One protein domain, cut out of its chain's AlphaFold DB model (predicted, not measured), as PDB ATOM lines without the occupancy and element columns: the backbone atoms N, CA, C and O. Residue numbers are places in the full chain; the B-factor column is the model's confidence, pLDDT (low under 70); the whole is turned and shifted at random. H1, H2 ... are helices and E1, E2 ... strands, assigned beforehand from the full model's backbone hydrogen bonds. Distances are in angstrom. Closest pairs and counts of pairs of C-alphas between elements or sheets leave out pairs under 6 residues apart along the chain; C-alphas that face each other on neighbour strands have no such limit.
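AT A GLANCE: This is residues 5 to 71 and 675 to 697 of the 698 residues of the protein "OmpA family protein" of Corallococcus interemptor (UniProt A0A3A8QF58). One long helix, H2, makes the long axis of an extended shape; a ribbon of two short antiparallel strands, E1 and E2, runs along one side of it, with E1 next to residues 24 to 36 of H2. At one end residues 5 to 23, which hold the short helix H1 and the first residues of H2, stick out as a free arm; at the other end H3 slants near the last residues of H2, and residues 45 to 62 fold back as a long loop. The printed part has 90 residues with three named helices and two named strands, in the order H1 H2 E1 E2 H3; the sheet's order is E1 - E2, and the class is mixed, helices and strands. The whole is extended, with a radius of gyration of the C-alphas of 19.7 A and spans of 71 by 23 by 22 A.

HOW THE PARTS SIT: H1, residues 5 to 10, is apart from H2, residues 13 to 44, although a tight link of 2 residues joins them. E1, residues 63 to 71, has 8 pairs of C-alphas within 8 A of H2; the closest are those of Ser 35 and Phe 63, 5.9 A apart. E1 and E2, residues 675 to 679, are antiparallel neighbours, with 159 degrees between their directions. N 65 and O 677 are 3.0 A apart and N 679 and O 63 are 2.7 A apart, both within hydrogen-bond range. H2 and E2 are apart. H3, residues 683 to 696, is close to H2 but not clearly touching; the closest C-alphas are those of Gly 43 and Leu 693, 7.2 A apart. H2 and H3 run the same way at a steep tilt of 43 degrees. E1 and H3 are apart. In H1, H2 and H3 every O i to N i+4 pair is within hydrogen-bond range.

IN THESE COORDINATES: H1 begins at C-alpha 5, at (123.845, 99.710, 176.285). H2 measures 46.7 A from its first C-alpha to its last, C-alpha 44 at (132.767, 109.811, 117.558). E1 measures 23.4 A and E2 12.3 A. H3 measures 20.2 A and ends at C-alpha 696, at (124.519, 115.973, 114.971).

THE WHOLE: The two C-alphas farthest apart are those of Gly 5 and Gly 49, at 71.3 A. Without residues 5 to 23, which stand free, the body spans 50 by 23 by 17 A. Residues 72 to 674 are cut out, and C-alphas 71 and 675 are 11.8 A apart across the cut. The link from H2 to E1 is long, with 18 residues; that from E2 to H3 is tight. The mean pLDDT of the printed part is 73.1, and residues 5 to 14, 16, 68 to 71, 693 and 696 to 697 are under 70.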
ATOM      1  N   GLY A   5     125.046  99.491 177.092       48.19
ATOM      2  CA  GLY A   5     123.845  99.710 176.285       48.19
ATOM      3  C   GLY A   5     123.596 101.156 175.825       48.19
ATOM      4  O   GLY A   5     122.913 101.330 174.826       48.19
ATOM      5  N   LYS A   6     124.147 102.195 176.480       45.75
ATOM      6  CA  LYS A   6     124.033 103.588 175.994       45.75
ATOM      7  C   LYS A   6     124.975 103.897 174.824       45.75
ATOM      8  O   LYS A   6     124.590 104.647 173.944       45.75
ATOM      9  N   ILE A   7     126.160 103.285 174.775       49.94
ATOM     10  CA  ILE A   7     127.137 103.515 173.693       49.94
ATOM     11  C   ILE A   7     126.677 102.835 172.393       49.94
ATOM     12  O   ILE A   7     126.838 103.392 171.315       49.94
ATOM     13  N   LEU A   8     126.035 101.666 172.495       47.75
ATOM     14  CA  LEU A   8     125.404 100.999 171.349       47.75
ATOM     15  C   LEU A   8     124.122 101.702 170.873       47.75
ATOM     16  O   LEU A   8     123.767 101.566 169.709       47.75
ATOM     17  N   ALA A   9     123.439 102.446 171.750       50.91
ATOM     18  CA  ALA A   9     122.259 103.232 171.386       50.91
ATOM     19  C   ALA A   9     122.609 104.572 170.709       50.91
ATOM     20  O   ALA A   9     121.814 105.055 169.908       50.91
ATOM     21  N   ASP A  10     123.783 105.147 171.001       52.19
ATOM     22  CA  ASP A  10     124.250 106.409 170.401       52.19
ATOM     23  C   ASP A  10     124.880 106.221 169.002       52.19
ATOM     24  O   ASP A  10     125.030 107.190 168.258       52.19
ATOM     25  N   LEU A  11     125.213 104.988 168.595       55.31
ATOM     26  CA  LEU A  11     125.525 104.676 167.197       55.31
ATOM     27  C   LEU A  11     124.213 104.617 166.408       55.31
ATOM     28  O   LEU A  11     123.540 103.586 166.375       55.31
ATOM     29  N   ASN A  12     123.831 105.729 165.776       60.03
ATOM     30  CA  ASN A  12     122.625 105.803 164.957       60.03
ATOM     31  C   ASN A  12     122.822 105.017 163.648       60.03
ATOM     32  O   ASN A  12     123.124 105.579 162.599       60.03
ATOM     33  N   ILE A  13     122.664 103.691 163.717       61.47
ATOM     34  CA  ILE A  13     122.744 102.754 162.579       61.47
ATOM     35  C   ILE A  13     121.900 103.252 161.392       61.47
ATOM     36  O   ILE A  13     122.269 103.055 160.236       61.47
ATOM     37  N   SER A  14     120.800 103.952 161.674       67.12
ATOM     38  CA  SER A  14     119.922 104.555 160.670       67.12
ATOM     39  C   SER A  14     120.632 105.583 159.785       67.12
ATOM     40  O   SER A  14     120.408 105.592 158.576       67.12
ATOM     41  N   ASP A  15     121.504 106.418 160.358       72.62
ATOM     42  CA  ASP A  15     122.245 107.437 159.602       72.62
ATOM     43  C   ASP A  15     123.319 106.779 158.730       72.62
ATOM     44  O   ASP A  15     123.455 107.114 157.556       72.62
ATOM     45  N   PHE A  16     123.996 105.751 159.248       65.94
ATOM     46  CA  PHE A  16     124.980 104.989 158.477       65.94
ATOM     47  C   PHE A  16     124.354 104.263 157.274       65.94
ATOM     48  O   PHE A  16     124.890 104.311 156.167       65.94
ATOM     49  N   ILE A  17     123.194 103.620 157.459       70.94
ATOM     50  CA  ILE A  17     122.461 102.971 156.360       70.94
ATOM     51  C   ILE A  17     122.027 104.008 155.314       70.94
ATOM     52  O   ILE A  17     122.102 103.740 154.113       70.94
ATOM     53  N   ARG A  18     121.605 105.200 155.753       76.62
ATOM     54  CA  ARG A  18     121.215 106.300 154.864       76.62
ATOM     55  C   ARG A  18     122.395 106.817 154.039       76.62
ATOM     56  O   ARG A  18     122.256 106.933 152.822       76.62
ATOM     57  N   ASP A  19     123.532 107.088 154.672       75.00
ATOM     58  CA  ASP A  19     124.731 107.596 153.995       75.00
ATOM     59  C   ASP A  19     125.302 106.562 153.018       75.00
ATOM     60  O   ASP A  19     125.681 106.904 151.897       75.00
ATOM     61  N   MET A  20     125.278 105.276 153.386       72.44
ATOM     62  CA  MET A  20     125.659 104.190 152.483       72.44
ATOM     63  C   MET A  20     124.720 104.104 151.272       72.44
ATOM     64  O   MET A  20     125.189 103.992 150.138       72.44
ATOM     65  N   GLY A  21     123.402 104.190 151.486       76.94
ATOM     66  CA  GLY A  21     122.423 104.206 150.398       76.94
ATOM     67  C   GLY A  21     122.644 105.372 149.431       76.94
ATOM     68  O   GLY A  21     122.566 105.189 148.216       76.94
ATOM     69  N   LEU A  22     122.992 106.549 149.959       83.00
ATOM     70  CA  LEU A  22     123.303 107.727 149.152       83.00
ATOM     71  C   LEU A  22     124.608 107.554 148.358       83.00
ATOM     72  O   LEU A  22     124.640 107.854 147.167       83.00
ATOM     73  N   ALA A  23     125.656 107.009 148.980       78.25
ATOM     74  CA  ALA A  23     126.939 106.768 148.321       78.25
ATOM     75  C   ALA A  23     126.839 105.734 147.186       78.25
ATOM     76  O   ALA A  23     127.466 105.902 146.140       78.25
ATOM     77  N   ILE A  24     126.026 104.683 147.356       78.12
ATOM     78  CA  ILE A  24     125.767 103.698 146.294       78.12
ATOM     79  C   ILE A  24     125.024 104.357 145.126       78.12
ATOM     80  O   ILE A  24     125.377 104.114 143.972       78.12
ATOM     81  N   ALA A  25     124.040 105.216 145.408       80.56
ATOM     82  CA  ALA A  25     123.324 105.952 144.370       80.56
ATOM     83  C   ALA A  25     124.258 106.890 143.584       80.56
ATOM     84  O   ALA A  25     124.233 106.887 142.356       80.56
ATOM     85  N   GLU A  26     125.139 107.622 144.270       83.12
ATOM     86  CA  GLU A  26     126.123 108.503 143.628       83.12
ATOM     87  C   GLU A  26     127.156 107.712 142.802       83.12
ATOM     88  O   GLU A  26     127.548 108.112 141.703       83.12
ATOM     89  N   ALA A  27     127.597 106.553 143.299       80.81
ATOM     90  CA  ALA A  27     128.491 105.672 142.555       80.81
ATOM     91  C   ALA A  27     127.813 105.112 141.295       80.81
ATOM     92  O   ALA A  27     128.444 105.049 140.238       80.81
ATOM     93  N   GLN A  28     126.532 104.745 141.392       83.25
ATOM     94  CA  GLN A  28     125.738 104.290 140.255       83.25
ATOM     95  C   GLN A  28     125.600 105.401 139.205       83.25
ATOM     96  O   GLN A  28     125.867 105.161 138.032       83.25
ATOM     97  N   GLU A  29     125.316 106.636 139.626       84.94
ATOM     98  CA  GLU A  29     125.257 107.800 138.734       84.94
ATOM     99  C   GLU A  29     126.591 108.038 138.004       84.94
ATOM    100  O   GLU A  29     126.620 108.274 136.791       84.94
ATOM    101  N   LYS A  30     127.723 107.935 138.712       85.12
ATOM    102  CA  LYS A  30     129.061 108.086 138.114       85.12
ATOM    103  C   LYS A  30     129.383 106.977 137.108       85.12
ATOM    104  O   LYS A  30     129.987 107.257 136.070       85.12
ATOM    105  N   LEU A  31     128.989 105.733 137.385       83.31
ATOM    106  CA  LEU A  31     129.166 104.606 136.459       83.31
ATOM    107  C   LEU A  31     128.288 104.748 135.214       83.31
ATOM    108  O   LEU A  31     128.768 104.510 134.100       83.31
ATOM    109  N   ASP A  32     127.044 105.185 135.387       83.31
ATOM    110  CA  ASP A  32     126.136 105.465 134.279       83.31
ATOM    111  C   ASP A  32     126.712 106.592 133.417       83.31
ATOM    112  O   ASP A  32     126.868 106.425 132.209       83.31
ATOM    113  N   THR A  33     127.165 107.685 134.039       83.75
ATOM    114  CA  THR A  33     127.814 108.811 133.349       83.75
ATOM    115  C   THR A  33     129.045 108.368 132.556       83.75
ATOM    116  O   THR A  33     129.204 108.758 131.399       83.75
ATOM    117  N   ASN A  34     129.902 107.518 133.131       84.31
ATOM    118  CA  ASN A  34     131.062 106.967 132.427       84.31
ATOM    119  C   ASN A  34     130.643 106.097 131.230       84.31
ATOM    120  O   ASN A  34     131.219 106.206 130.151       84.31
ATOM    121  N   SER A  35     129.604 105.275 131.389       83.62
ATOM    122  CA  SER A  35     129.067 104.445 130.304       83.62
ATOM    123  C   SER A  35     128.497 105.312 129.173       83.62
ATOM    124  O   SER A  35     128.729 105.031 127.992       83.62
ATOM    125  N   VAL A  36     127.825 106.421 129.507       82.00
ATOM    126  CA  VAL A  36     127.363 107.415 128.526       82.00
ATOM    127  C   VAL A  36     128.540 108.081 127.811       82.00
ATOM    128  O   VAL A  36     128.538 108.138 126.581       82.00
ATOM    129  N   ASP A  37     129.570 108.529 128.534       82.69
ATOM    130  CA  ASP A  37     130.752 109.152 127.923       82.69
ATOM    131  C   ASP A  37     131.499 108.176 127.002       82.69
ATOM    132  O   ASP A  37     131.858 108.525 125.877       82.69
ATOM    133  N   GLN A  38     131.659 106.916 127.416       81.50
ATOM    134  CA  GLN A  38     132.198 105.867 126.552       81.50
ATOM    135  C   GLN A  38     131.347 105.684 125.294       81.50
ATOM    136  O   GLN A  38     131.903 105.604 124.200       81.50
ATOM    137  N   THR A  39     130.016 105.704 125.420       79.62
ATOM    138  CA  THR A  39     129.119 105.634 124.257       79.62
ATOM    139  C   THR A  39     129.362 106.798 123.296       79.62
ATOM    140  O   THR A  39     129.477 106.591 122.088       79.62
ATOM    141  N   LEU A  40     129.501 108.019 123.819       77.62
ATOM    142  CA  LEU A  40     129.768 109.213 123.014       77.62
ATOM    143  C   LEU A  40     131.134 109.141 122.327       77.62
ATOM    144  O   LEU A  40     131.245 109.460 121.141       77.62
ATOM    145  N   ARG A  41     132.175 108.683 123.029       80.69
ATOM    146  CA  ARG A  41     133.504 108.468 122.437       80.69
ATOM    147  C   ARG A  41     133.458 107.411 121.341       80.69
ATOM    148  O   ARG A  41     134.033 107.628 120.279       80.69
ATOM    149  N   MET A  42     132.748 106.304 121.554       79.06
ATOM    150  CA  MET A  42     132.576 105.249 120.549       79.06
ATOM    151  C   MET A  42     131.793 105.745 119.327       79.06
ATOM    152  O   MET A  42     132.154 105.417 118.201       79.06
ATOM    153  N   GLY A  43     130.776 106.587 119.527       76.12
ATOM    154  CA  GLY A  43     130.024 107.224 118.443       76.12
ATOM    155  C   GLY A  43     130.842 108.240 117.634       76.12
ATOM    156  O   GLY A  43     130.573 108.441 116.453       76.12
ATOM    157  N   ARG A  44     131.868 108.852 118.234       75.31
ATOM    158  CA  ARG A  44     132.767 109.811 117.558       75.31
ATOM    159  C   ARG A  44     134.027 109.176 116.974       75.31
ATOM    160  O   ARG A  44     134.684 109.785 116.138       75.31
ATOM    161  N   THR A  45     134.395 107.981 117.429       78.38
ATOM    162  CA  THR A  45     135.614 107.304 116.982       78.38
ATOM    163  C   THR A  45     135.323 106.485 115.732       78.38
ATOM    164  O   THR A  45     134.509 105.562 115.757       78.38
ATOM    165  N   VAL A  46     136.031 106.802 114.652       76.69
ATOM    166  CA  VAL A  46     136.053 106.028 113.409       76.69
ATOM    167  C   VAL A  46     137.457 105.453 113.256       76.69
ATOM    168  O   VAL A  46     138.444 106.187 113.347       76.69
ATOM    169  N   LEU A  47     137.566 104.135 113.084       77.81
ATOM    170  CA  LEU A  47     138.867 103.496 112.902       77.81
ATOM    171  C   LEU A  47     139.455 103.857 111.529       77.81
ATOM    172  O   LEU A  47     138.703 103.983 110.560       77.81
ATOM    173  N   PRO A  48     140.788 103.986 111.406       72.19
ATOM    174  CA  PRO A  48     141.432 104.245 110.123       72.19
ATOM    175  C   PRO A  48     141.017 103.203 109.073       72.19
ATOM    176  O   PRO A  48     141.215 102.007 109.269       72.19
ATOM    177  N   GLY A  49     140.432 103.658 107.962       78.31
ATOM    178  CA  GLY A  49     139.943 102.793 106.879       78.31
ATOM    179  C   GLY A  49     138.474 102.365 106.986       78.31
ATOM    180  O   GLY A  49     137.989 101.680 106.089       78.31
ATOM    181  N   MET A  50     137.749 102.782 108.027       75.38
ATOM    182  CA  MET A  50     136.301 102.584 108.150       75.38
ATOM    183  C   MET A  50     135.556 103.911 107.951       75.38
ATOM    184  O   MET A  50     136.094 104.978 108.222       75.38
ATOM    185  N   THR A  51     134.317 103.851 107.460       73.38
ATOM    186  CA  THR A  51     133.408 105.014 107.353       73.38
ATOM    187  C   THR A  51     132.394 105.072 108.493       73.38
ATOM    188  O   THR A  51     131.758 106.097 108.707       73.38
ATOM    189  N   GLN A  52     132.248 103.970 109.226       74.56
ATOM    190  CA  GLN A  52     131.285 103.784 110.302       74.56
ATOM    191  C   GLN A  52     131.971 103.909 111.668       74.56
ATOM    192  O   GLN A  52     133.098 103.448 111.860       74.56
ATOM    193  N   ASN A  53     131.296 104.559 112.618       76.69
ATOM    194  CA  ASN A  53     131.779 104.693 113.992       76.69
ATOM    195  C   ASN A  53     131.679 103.365 114.767       76.69
ATOM    196  O   ASN A  53     130.942 102.454 114.387       76.69
ATOM    197  N   LEU A  54     132.398 103.255 115.888       78.50
ATOM    198  CA  LEU A  54     132.445 102.016 116.681       78.50
ATOM    199  C   LEU A  54     131.055 101.547 117.153       78.50
ATOM    200  O   LEU A  54     130.829 100.344 117.277       78.50
ATOM    201  N   LEU A  55     130.116 102.473 117.368       75.00
ATOM    202  CA  LEU A  55     128.752 102.153 117.798       75.00
ATOM    203  C   LEU A  55     127.907 101.517 116.674       75.00
ATOM    204  O   LEU A  55     127.198 100.541 116.921       75.00
ATOM    205  N   SER A  56     128.015 102.014 115.434       71.94
ATOM    206  CA  SER A  56     127.330 101.456 114.249       71.94
ATOM    207  C   SER A  56     127.896 100.105 113.803       71.94
ATOM    208  O   SER A  56     127.175  99.300 113.219       71.94
ATOM    209  N   LEU A  57     129.140  99.800 114.184       76.44
ATOM    210  CA  LEU A  57     129.752  98.472 114.044       76.44
ATOM    211  C   LEU A  57     129.261  97.458 115.096       76.44
ATOM    212  O   LEU A  57     129.717  96.316 115.120       76.44
ATOM    213  N   GLY A  58     128.331  97.856 115.970       73.00
ATOM    214  CA  GLY A  58     127.695  96.979 116.952       73.00
ATOM    215  C   GLY A  58     128.432  96.864 118.286       73.00
ATOM    216  O   GLY A  58     127.985  96.109 119.152       73.00
ATOM    217  N   LEU A  59     129.518  97.616 118.500       77.06
ATOM    218  CA  LEU A  59     130.186  97.663 119.798       77.06
ATOM    219  C   LEU A  59     129.350  98.511 120.754       77.06
ATOM    220  O   LEU A  59     129.147  99.702 120.533       77.06
ATOM    221  N   ARG A  60     128.862  97.894 121.829       73.38
ATOM    222  CA  ARG A  60     128.046  98.561 122.846       73.38
ATOM    223  C   ARG A  60     128.846  98.705 124.137       73.38
ATOM    224  O   ARG A  60     129.514  97.745 124.523       73.38
ATOM    225  N   PRO A  61     128.770  99.855 124.820       72.25
ATOM    226  CA  PRO A  61     129.364  99.987 126.136       72.25
ATOM    227  C   PRO A  61     128.593  99.129 127.138       72.25
ATOM    228  O   PRO A  61     127.371  98.973 127.051       72.25
ATOM    229  N   ALA A  62     129.331  98.554 128.081       75.75
ATOM    230  CA  ALA A  62     128.741  97.828 129.190       75.75
ATOM    231  C   ALA A  62     128.212  98.834 130.216       75.75
ATOM    232  O   ALA A  62     128.970  99.686 130.675       75.75
ATOM    233  N   PHE A  63     126.938  98.710 130.590       79.31
ATOM    234  CA  PHE A  63     126.412  99.376 131.776       79.31
ATOM    235  C   PHE A  63     126.659  98.472 132.970       79.31
ATOM    236  O   PHE A  63     126.539  97.256 132.856       79.31
ATOM    237  N   TYR A  64     127.001  99.041 134.116       78.81
ATOM    238  CA  TYR A  64     127.224  98.267 135.332       78.81
ATOM    239  C   TYR A  64     126.124  98.585 136.328       78.81
ATOM    240  O   TYR A  64     125.826  99.750 136.548       78.81
ATOM    241  N   HIS A  65     125.538  97.562 136.942       78.38
ATOM    242  CA  HIS A  65     124.573  97.732 138.023       78.38
ATOM    243  C   HIS A  65     125.033  96.981 139.271       78.38
ATOM    244  O   HIS A  65     125.506  95.840 139.181       78.38
ATOM    245  N   PHE A  66     124.885  97.611 140.436       74.06
ATOM    246  CA  PHE A  66     125.086  96.957 141.728       74.06
ATOM    247  C   PHE A  66     123.926  96.000 142.026       74.06
ATOM    248  O   PHE A  66     122.822  96.433 142.328       74.06
ATOM    249  N   GLN A  67     124.171  94.690 141.945       71.69
ATOM    250  CA  GLN A  67     123.124  93.677 142.131       71.69
ATOM    251  C   GLN A  67     122.765  93.473 143.610       71.69
ATOM    252  O   GLN A  67     121.604  93.277 143.955       71.69
ATOM    253  N   TYR A  68     123.776  93.482 144.474       66.56
ATOM    254  CA  TYR A  68     123.643  93.435 145.925       66.56
ATOM    255  C   TYR A  68     124.919  93.987 146.560       66.56
ATOM    256  O   TYR A  68     126.003  93.943 145.963       66.56
ATOM    257  N   ALA A  69     124.768  94.507 147.773       61.12
ATOM    258  CA  ALA A  69     125.862  94.888 148.645       61.12
ATOM    259  C   ALA A  69     125.681  94.127 149.960       61.12
ATOM    260  O   ALA A  69     124.764  94.422 150.725       61.12
ATOM    261  N   ASP A  70     126.539  93.137 150.194       57.31
ATOM    262  CA  ASP A  70     126.572  92.438 151.472       57.31
ATOM    263  C   ASP A  70     127.454  93.237 152.424       57.31
ATOM    264  O   ASP A  70     128.629  93.498 152.135       57.31
ATOM    265  N   LEU A  71     126.866  93.635 153.549       53.81
ATOM    266  CA  LEU A  71     127.559  94.304 154.634       53.81
ATOM    267  C   LEU A  71     127.685  93.328 155.800       53.81
ATOM    268  O   LEU A  71     126.699  92.990 156.454       53.81
ATOM    269  N   ARG A 675     128.685  93.248 144.372       73.62
ATOM    270  CA  ARG A 675     128.784  92.602 143.062       73.62
ATOM    271  C   ARG A 675     128.234  93.542 142.000       73.62
ATOM    272  O   ARG A 675     127.038  93.822 141.966       73.62
ATOM    273  N   MET A 676     129.115  93.986 141.111       76.88
ATOM    274  CA  MET A 676     128.720  94.674 139.887       76.88
ATOM    275  C   MET A 676     128.488  93.650 138.784       76.88
ATOM    276  O   MET A 676     129.308  92.755 138.569       76.88
ATOM    277  N   VAL A 677     127.372  93.789 138.079       78.31
ATOM    278  CA  VAL A 677     127.061  92.977 136.904       78.31
ATOM    279  C   VAL A 677     126.952  93.898 135.703       78.31
ATOM    280  O   VAL A 677     126.301  94.941 135.773       78.31
ATOM    281  N   ALA A 678     127.602  93.509 134.609       79.62
ATOM    282  CA  ALA A 678     127.420  94.175 133.333       79.62
ATOM    283  C   ALA A 678     126.017  93.850 132.803       79.62
ATOM    284  O   ALA A 678     125.695  92.692 132.528       79.62
ATOM    285  N   VAL A 679     125.188  94.873 132.675       79.44
ATOM    286  CA  VAL A 679     123.874  94.819 132.045       79.44
ATOM    287  C   VAL A 679     123.953  95.468 130.662       79.44
ATOM    288  O   VAL A 679     124.703  96.427 130.454       79.44
ATOM    289  N   PRO A 680     123.209  94.942 129.676       74.12
ATOM    290  CA  PRO A 680     123.117  95.582 128.377       74.12
ATOM    291  C   PRO A 680     122.472  96.964 128.516       74.12
ATOM    292  O   PRO A 680     121.585  97.170 129.344       74.12
ATOM    293  N   ALA A 681     122.915  97.900 127.675       74.44
ATOM    294  CA  ALA A 681     122.393  99.259 127.654       74.44
ATOM    295  C   ALA A 681     120.856  99.278 127.519       74.44
ATOM    296  O   ALA A 681     120.317  98.530 126.690       74.44
ATOM    297  N   PRO A 682     120.146 100.137 128.278       76.81
ATOM    298  CA  PRO A 682     118.699 100.262 128.165       76.81
ATOM    299  C   PRO A 682     118.280 100.541 126.710       76.81
ATOM    300  O   PRO A 682     118.854 101.430 126.074       76.81
ATOM    301  N   PRO A 683     117.272  99.839 126.157       73.94
ATOM    302  CA  PRO A 683     116.886  99.998 124.750       73.94
ATOM    303  C   PRO A 683     116.518 101.441 124.381       73.94
ATOM    304  O   PRO A 683     116.875 101.923 123.311       73.94
ATOM    305  N   GLN A 684     115.863 102.147 125.305       77.56
ATOM    306  CA  GLN A 684     115.460 103.550 125.156       77.56
ATOM    307  C   GLN A 684     116.668 104.495 125.065       77.56
ATOM    308  O   GLN A 684     116.641 105.466 124.317       77.56
ATOM    309  N   PHE A 685     117.746 104.192 125.793       77.50
ATOM    310  CA  PHE A 685     118.988 104.961 125.748       77.50
ATOM    311  C   PHE A 685     119.713 104.774 124.411       77.50
ATOM    312  O   PHE A 685     120.163 105.747 123.811       77.50
ATOM    313  N   LEU A 686     119.777 103.535 123.912       71.19
ATOM    314  CA  LEU A 686     120.356 103.250 122.597       71.19
ATOM    315  C   LEU A 686     119.592 103.958 121.472       71.19
ATOM    316  O   LEU A 686     120.222 104.489 120.561       71.19
ATOM    317  N   GLN A 687     118.261 104.003 121.561       75.25
ATOM    318  CA  GLN A 687     117.426 104.738 120.614       75.25
ATOM    319  C   GLN A 687     117.713 106.247 120.669       75.25
ATOM    320  O   GLN A 687     118.005 106.847 119.642       75.25
ATOM    321  N   ALA A 688     117.747 106.837 121.868       75.38
ATOM    322  CA  ALA A 688     118.030 108.263 122.043       75.38
ATOM    323  C   ALA A 688     119.433 108.674 121.553       75.38
ATOM    324  O   ALA A 688     119.604 109.766 121.012       75.38
ATOM    325  N   ILE A 689     120.445 107.816 121.727       72.06
ATOM    326  CA  ILE A 689     121.787 108.064 121.181       72.06
ATOM    327  C   ILE A 689     121.828 107.896 119.666       72.06
ATOM    328  O   ILE A 689     122.506 108.686 119.015       72.06
ATOM    329  N   GLY A 690     121.118 106.911 119.110       70.25
ATOM    330  CA  GLY A 690     120.946 106.785 117.662       70.25
ATOM    331  C   GLY A 690     120.388 108.078 117.070       70.25
ATOM    332  O   GLY A 690     121.047 108.703 116.242       70.25
ATOM    333  N   ASP A 691     119.265 108.551 117.614       76.44
ATOM    334  CA  ASP A 691     118.615 109.797 117.201       76.44
ATOM    335  C   ASP A 691     119.537 111.026 117.372       76.44
ATOM    336  O   ASP A 691     119.542 111.938 116.543       76.44
ATOM    337  N   TYR A 692     120.341 111.082 118.446       73.62
ATOM    338  CA  TYR A 692     121.306 112.166 118.675       73.62
ATOM    339  C   TYR A 692     122.463 112.145 117.669       73.62
ATOM    340  O   TYR A 692     122.843 113.198 117.151       73.62
ATOM    341  N   LEU A 693     123.040 110.973 117.394       67.38
ATOM    342  CA  LEU A 693     124.138 110.841 116.441       67.38
ATOM    343  C   LEU A 693     123.663 111.146 115.021       67.38
ATOM    344  O   LEU A 693     124.311 111.944 114.361       67.38
ATOM    345  N   GLU A 694     122.503 110.646 114.592       70.81
ATOM    346  CA  GLU A 694     121.928 110.993 113.283       70.81
ATOM    347  C   GLU A 694     121.671 112.500 113.137       70.81
ATOM    348  O   GLU A 694     121.829 113.074 112.062       70.81
ATOM    349  N   ARG A 695     121.299 113.173 114.233       71.00
ATOM    350  CA  ARG A 695     120.985 114.605 114.220       71.00
ATOM    351  C   ARG A 695     122.212 115.521 114.194       71.00
ATOM    352  O   ARG A 695     122.107 116.633 113.679       71.00
ATOM    353  N   TRP A 696     123.339 115.109 114.775       59.81
ATOM    354  CA  TRP A 696     124.519 115.973 114.971       59.81
ATOM    355  C   TRP A 696     125.802 115.464 114.296       59.81
ATOM    356  O   TRP A 696     126.740 116.242 114.127       59.81
ATOM    357  N   TYR A 697     125.841 114.190 113.907       60.59
ATOM    358  CA  TYR A 697     126.932 113.508 113.203       60.59
ATOM    359  C   TYR A 697     126.354 112.567 112.116       60.59
ATOM    360  O   TYR A 697     126.506 111.349 112.243       60.59
TER     361      TYR A 697